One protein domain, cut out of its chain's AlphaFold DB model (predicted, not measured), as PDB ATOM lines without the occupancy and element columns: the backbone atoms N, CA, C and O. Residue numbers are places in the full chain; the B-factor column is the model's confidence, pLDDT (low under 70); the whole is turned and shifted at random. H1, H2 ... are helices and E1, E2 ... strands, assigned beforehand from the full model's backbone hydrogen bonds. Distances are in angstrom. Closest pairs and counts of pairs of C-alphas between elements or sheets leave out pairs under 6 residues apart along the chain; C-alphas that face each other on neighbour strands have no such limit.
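This is residues 2 to 51 of the 67 residues of an uncharacterized protein of bioreactor metagenome (UniProt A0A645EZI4). The model has little regular structure: a small ribbon of two short strands, E1 and E2, with long loops round it, a one-turn helix H1 off one end and a closing tail, residues 45 to 51. E1 lies between E2 and residues 15 to 16, a short antiparallel pairing with residues 2 to 3. The 50 printed residues hold E1, H1, E2 in chain order; the sheet, E1 - E2, is antiparallel and the class mixed, with only 11 residues in named elements. The whole is loose, radius of gyration of the C-alphas 12.6 A, and only just flat, spanning 41 by 27 by 13 A.

E1, residues 2 to 4, and E2, residues 42 to 44, are antiparallel neighbours at 161 degrees. N 44 and O 2, 2.8 A, and N 4 and O 42, 3.0 A, are within hydrogen-bond range. C-alphas 3 and 43 face each other at 4.3 A. The closest C-alphas of E1 and H1, residues 18 to 22, are those of Glu 2 and Thr 18, 6.9 A apart. In H1 the O i to N i+4 pair is within hydrogen-bond range.

E1 measures 7.1 A from C-alpha 2 at (50.808, 163.877, 79.223), E2 6.8 A to C-alpha 44 at (50.124, 167.760, 82.845), and H1 6.0 A.

The C-alphas farthest apart, of Thr 37 and Thr 51, are 42.9 A apart. Both links are long, the printed part has no cut, and no printed residue is under 70 in pLDDT.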
ATOM      1  N   GLU A   2      51.881 164.865  79.227       96.75
ATOM      2  CA  GLU A   2      50.808 163.877  79.223       96.75
ATOM      3  C   GLU A   2      49.456 164.574  79.204       96.75
ATOM      4  O   GLU A   2      49.310 165.686  79.718       96.75
ATOM      5  N   ALA A   3      48.464 163.900  78.637       96.69
ATOM      6  CA  ALA A   3      47.075 164.315  78.706       96.69
ATOM      7  C   ALA A   3      46.172 163.126  79.030       96.69
ATOM      8  O   ALA A   3      46.560 161.976  78.851       96.69
ATOM      9  N   CYS A   4      44.964 163.410  79.506       97.62
ATOM     10  CA  CYS A   4      43.919 162.410  79.705       97.62
ATOM     11  C   CYS A   4      42.583 162.935  79.177       97.62
ATOM     12  O   CYS A   4      42.294 164.125  79.316       97.62
ATOM     13  N   ASN A   5      41.742 162.049  78.645       97.19
ATOM     14  CA  ASN A   5      40.382 162.356  78.184       97.19
ATOM     15  C   ASN A   5      39.284 161.994  79.208       97.19
ATOM     16  O   ASN A   5      38.095 162.070  78.901       97.19
ATOM     17  N   ASN A   6      39.670 161.596  80.421       98.00
ATOM     18  CA  ASN A   6      38.780 161.284  81.538       98.00
ATOM     19  C   ASN A   6      39.145 162.106  82.788       98.00
ATOM     20  O   ASN A   6      39.259 161.579  83.889       98.00
ATOM     21  N   ALA A   7      39.311 163.424  82.627       97.69
ATOM     22  CA  ALA A   7      39.835 164.336  83.655       97.69
ATOM     23  C   ALA A   7      39.095 164.329  85.007       97.69
ATOM     24  O   ALA A   7      39.670 164.727  86.017       97.69
ATOM     25  N   PHE A   8      37.826 163.917  85.023       98.12
ATOM     26  CA  PHE A   8      36.994 163.871  86.228       98.12
ATOM     27  C   PHE A   8      36.961 162.494  86.905       98.12
ATOM     28  O   PHE A   8      36.324 162.361  87.951       98.12
ATOM     29  N   ASP A   9      37.611 161.477  86.332       98.50
ATOM     30  CA  ASP A   9      37.744 160.165  86.967       98.50
ATOM     31  C   ASP A   9      38.623 160.271  88.222       98.50
ATOM     32  O   ASP A   9      39.568 161.057  88.272       98.50
ATOM     33  N   THR A  10      38.350 159.449  89.243       97.81
ATOM     34  CA  THR A  10      39.183 159.398  90.463       97.81
ATOM     35  C   THR A  10      40.637 159.039  90.148       97.81
ATOM     36  O   THR A  10      41.552 159.536  90.802       97.81
ATOM     37  N   ALA A  11      40.844 158.202  89.130       97.31
ATOM     38  CA  ALA A  11      42.149 157.862  88.582       97.31
ATOM     39  C   ALA A  11      42.118 158.048  87.053       97.31
ATOM     40  O   ALA A  11      41.739 157.118  86.341       97.31
ATOM     41  N   PRO A  12      42.476 159.242  86.539       98.12
ATOM     42  CA  PRO A  12      42.529 159.484  85.102       98.12
ATOM     43  C   PRO A  12      43.600 158.632  84.413       98.12
ATOM     44  O   PRO A  12      44.659 158.362  84.987       98.12
ATOM     45  N   THR A  13      43.344 158.264  83.160       98.44
ATOM     46  CA  THR A  13      44.280 157.513  82.320       98.44
ATOM     47  C   THR A  13      45.160 158.504  81.574       98.44
ATOM     48  O   THR A  13      44.692 159.213  80.686       98.44
ATOM     49  N   TRP A  14      46.431 158.584  81.959       98.25
ATOM     50  CA  TRP A  14      47.389 159.508  81.359       98.25
ATOM     51  C   TRP A  14      48.096 158.861  80.172       98.25
ATOM     52  O   TRP A  14      48.639 157.765  80.292       98.25
ATOM     53  N   GLU A  15      48.116 159.571  79.051       98.38
ATOM     54  CA  GLU A  15      48.772 159.155  77.817       98.38
ATOM     55  C   GLU A  15      49.906 160.132  77.473       98.38
ATOM     56  O   GLU A  15      49.753 161.349  77.619       98.38
ATOM     57  N   ASP A  16      51.055 159.610  77.031       97.50
ATOM     58  CA  ASP A  16      52.181 160.438  76.590       97.50
ATOM     59  C   ASP A  16      51.886 161.049  75.214       97.50
ATOM     60  O   ASP A  16      51.804 160.353  74.200       97.50
ATOM     61  N   ILE A  17      51.763 162.377  75.189       95.69
ATOM     62  CA  ILE A  17      51.459 163.156  73.983       95.69
ATOM     63  C   ILE A  17      52.683 163.899  73.433       95.69
ATOM     64  O   ILE A  17      52.572 164.649  72.462       95.69
ATOM     65  N   THR A  18      53.860 163.710  74.042       94.19
ATOM     66  CA  THR A  18      55.070 164.509  73.785       94.19
ATOM     67  C   THR A  18      55.450 164.527  72.310       94.19
ATOM     68  O   THR A  18      55.722 165.594  71.760       94.19
ATOM     69  N   ALA A  19      55.435 163.364  71.655       96.38
ATOM     70  CA  ALA A  19      55.815 163.251  70.252       96.38
ATOM     71  C   ALA A  19      54.887 164.058  69.333       96.38
ATOM     72  O   ALA A  19      55.379 164.740  68.440       96.38
ATOM     73  N   MET A  20      53.570 164.026  69.574       95.19
ATOM     74  CA  MET A  20      52.589 164.742  68.748       95.19
ATOM     75  C   MET A  20      52.655 166.251  68.971       95.19
ATOM     76  O   MET A  20      52.649 167.012  68.003       95.19
ATOM     77  N   VAL A  21      52.817 166.684  70.223       91.31
ATOM     78  CA  VAL A  21      53.004 168.104  70.553       91.31
ATOM     79  C   VAL A  21      54.281 168.651  69.914       91.31
ATOM     80  O   VAL A  21      54.249 169.725  69.321       91.31
ATOM     81  N   ALA A  22      55.385 167.897  69.950       93.06
ATOM     82  CA  ALA A  22      56.659 168.318  69.362       93.06
ATOM     83  C   ALA A  22      56.593 168.553  67.842       93.06
ATOM     84  O   ALA A  22      57.369 169.347  67.311       93.06
ATOM     85  N   ILE A  23      55.671 167.886  67.141       95.50
ATOM     86  CA  ILE A  23      55.478 168.025  65.689       95.50
ATOM     87  C   ILE A  23      54.214 168.815  65.317       95.50
ATOM     88  O   ILE A  23      53.826 168.816  64.148       95.50
ATOM     89  N   ASN A  24      53.575 169.485  66.286       91.50
ATOM     90  CA  ASN A  24      52.326 170.236  66.115       91.50
ATOM     91  C   ASN A  24      51.202 169.409  65.466       91.50
ATOM     92  O   ASN A  24      50.566 169.838  64.502       91.50
ATOM     93  N   ARG A  25      50.977 168.190  65.964       92.81
ATOM     94  CA  ARG A  25      49.902 167.303  65.504       92.81
ATOM     95  C   ARG A  25      48.913 166.999  66.620       92.81
ATOM     96  O   ARG A  25      49.267 167.000  67.796       92.81
ATOM     97  N   VAL A  26      47.676 166.717  66.215       92.31
ATOM     98  CA  VAL A  26      46.616 166.254  67.113       92.31
ATOM     99  C   VAL A  26      47.012 164.904  67.705       92.31
ATOM    100  O   VAL A  26      47.531 164.032  67.003       92.31
ATOM    101  N   TYR A  27      46.763 164.738  69.001       94.94
ATOM    102  CA  TYR A  27      46.864 163.451  69.669       94.94
ATOM    103  C   TYR A  27      45.486 162.792  69.709       94.94
ATOM    104  O   TYR A  27      44.542 163.373  70.241       94.94
ATOM    105  N   ASN A  28      45.378 161.580  69.167       95.81
ATOM    106  CA  ASN A  28      44.171 160.771  69.298       95.81
ATOM    107  C   ASN A  28      44.296 159.913  70.554       95.81
ATOM    108  O   ASN A  28      45.176 159.056  70.619       95.81
ATOM    109  N   PHE A  29      43.423 160.156  71.531       96.69
ATOM    110  CA  PHE A  29      43.383 159.363  72.754       96.69
ATOM    111  C   PHE A  29      43.059 157.904  72.448       96.69
ATOM    112  O   PHE A  29      42.142 157.610  71.680       96.69
ATOM    113  N   THR A  30      43.804 157.006  73.079       98.00
ATOM    114  CA  THR A  30      43.574 155.560  73.020       98.00
ATOM    115  C   THR A  30      42.740 155.066  74.199       98.00
ATOM    116  O   THR A  30      42.178 153.975  74.138       98.00
ATOM    117  N   ASN A  31      42.612 155.860  75.270       97.69
ATOM    118  CA  ASN A  31      41.739 155.539  76.388       97.69
ATOM    119  C   ASN A  31      40.256 155.639  75.995       97.69
ATOM    120  O   ASN A  31      39.737 156.720  75.721       97.69
ATOM    121  N   GLU A  32      39.547 154.516  76.063       96.75
ATOM    122  CA  GLU A  32      38.103 154.431  75.795       96.75
ATOM    123  C   GLU A  32      37.259 154.361  77.083       96.75
ATOM    124  O   GLU A  32      36.028 154.388  77.036       96.75
ATOM    125  N   ALA A  33      37.898 154.286  78.258       96.06
ATOM    126  CA  ALA A  33      37.223 154.117  79.542       96.06
ATOM    127  C   ALA A  33      37.063 155.445  80.307       96.06
ATOM    128  O   ALA A  33      38.015 156.205  80.488       96.06
ATOM    129  N   LYS A  34      35.848 155.696  80.820       97.06
ATOM    130  CA  LYS A  34      35.534 156.824  81.712       97.06
ATOM    131  C   LYS A  34      34.495 156.429  82.756       97.06
ATOM    132  O   LYS A  34      33.366 156.080  82.403       97.06
ATOM    133  N   THR A  35      34.832 156.608  84.027       97.50
ATOM    134  CA  THR A  35      33.983 156.260  85.178       97.50
ATOM    135  C   THR A  35      33.161 157.430  85.722       97.50
ATOM    136  O   THR A  35      32.067 157.219  86.243       97.50
ATOM    137  N   ALA A  36      33.622 158.672  85.566       97.81
ATOM    138  CA  ALA A  36      32.908 159.853  86.035       97.81
ATOM    139  C   ALA A  36      31.712 160.210  85.144       97.81
ATOM    140  O   ALA A  36      31.698 159.970  83.932       97.81
ATOM    141  N   THR A  37      30.701 160.856  85.729       97.56
ATOM    142  CA  THR A  37      29.545 161.377  84.980       97.56
ATOM    143  C   THR A  37      29.937 162.522  84.044       97.56
ATOM    144  O   THR A  37      29.385 162.643  82.954       97.56
ATOM    145  N   LYS A  38      30.892 163.364  84.456       97.12
ATOM    146  CA  LYS A  38      31.390 164.489  83.657       97.12
ATOM    147  C   LYS A  38      32.539 164.040  82.762       97.12
ATOM    148  O   LYS A  38      33.355 163.220  83.166       97.12
ATOM    149  N   TRP A  39      32.615 164.624  81.574       95.19
ATOM    150  CA  TRP A  39      33.734 164.449  80.654       95.19
ATOM    151  C   TRP A  39      34.618 165.697  80.646       95.19
ATOM    152  O   TRP A  39      34.121 166.809  80.830       95.19
ATOM    153  N   GLY A  40      35.920 165.510  80.442       94.75
ATOM    154  CA  GLY A  40      36.870 166.604  80.306       94.75
ATOM    155  C   GLY A  40      38.271 166.116  79.966       94.75
ATOM    156  O   GLY A  40      38.607 164.951  80.189       94.75
ATOM    157  N   VAL A  41      39.084 167.044  79.467       94.88
ATOM    158  CA  VAL A  41      40.495 166.831  79.145       94.88
ATOM    159  C   VAL A  41      41.360 167.564  80.162       94.88
ATOM    160  O   VAL A  41      41.082 168.716  80.485       94.88
ATOM    161  N   ASN A  42      42.420 166.915  80.636       95.44
ATOM    162  CA  ASN A  42      43.483 167.561  81.404       95.44
ATOM    163  C   ASN A  42      44.824 167.344  80.711       95.44
ATOM    164  O   ASN A  42      45.034 166.340  80.034       95.44
ATOM    165  N   VAL A  43      45.742 168.276  80.942       94.06
ATOM    166  CA  VAL A  43      47.133 168.211  80.494       94.06
ATOM    167  C   VAL A  43      48.025 168.380  81.716       94.06
ATOM    168  O   VAL A  43      47.735 169.206  82.583       94.06
ATOM    169  N   ARG A  44      49.113 167.612  81.798       94.25
ATOM    170  CA  ARG A  44      50.124 167.760  82.845       94.25
ATOM    171  C   ARG A  44      51.537 167.774  82.279       94.25
ATOM    172  O   ARG A  44      51.852 167.152  81.260       94.25
ATOM    173  N   PHE A  45      52.402 168.473  82.998       90.94
ATOM    174  CA  PHE A  45      53.815 168.612  82.687       90.94
ATOM    175  C   PHE A  45      54.623 168.276  83.933       90.94
ATOM    176  O   PHE A  45      54.286 168.708  85.035       90.94
ATOM    177  N   THR A  46      55.713 167.544  83.744       90.94
ATOM    178  CA  THR A  46      56.716 167.327  84.781       90.94
ATOM    179  C   THR A  46      57.942 168.140  84.419       90.94
ATOM    180  O   THR A  46      58.502 167.981  83.335       90.94
ATOM    181  N   ILE A  47      58.340 169.026  85.324       89.12
ATOM    182  CA  ILE A  47      59.523 169.863  85.169       89.12
ATOM    183  C   ILE A  47      60.578 169.333  86.128       89.12
ATOM    184  O   ILE A  47      60.435 169.447  87.344       89.12
ATOM    185  N   THR A  48      61.643 168.762  85.575       90.19
ATOM    186  CA  THR A  48      62.769 168.258  86.364       90.19
ATOM    187  C   THR A  48      63.898 169.277  86.340       90.19
ATOM    188  O   THR A  48      64.436 169.602  85.282       90.19
ATOM    189  N   LYS A  49      64.273 169.781  87.519       90.25
ATOM    190  CA  LYS A  49      65.436 170.656  87.680       90.25
ATOM    191  C   LYS A  49      66.694 169.804  87.821       90.25
ATOM    192  O   LYS A  49      66.824 169.050  88.782       90.25
ATOM    193  N   ASN A  50      67.621 169.938  86.877       91.00
ATOM    194  CA  ASN A  50      68.892 169.218  86.924       91.00
ATOM    195  C   ASN A  50      69.760 169.691  88.101       91.00
ATOM    196  O   ASN A  50      69.768 170.877  88.451       91.00
ATOM    197  N   THR A  51      70.522 168.765  88.686       94.38
ATOM    198  CA  THR A  51      71.472 169.056  89.768       94.38
ATOM    199  C   THR A  51      72.445 170.159  89.352       94.38
ATOM    200  O   THR A  51      73.023 170.110  88.271       94.38
TER     201      THR A  51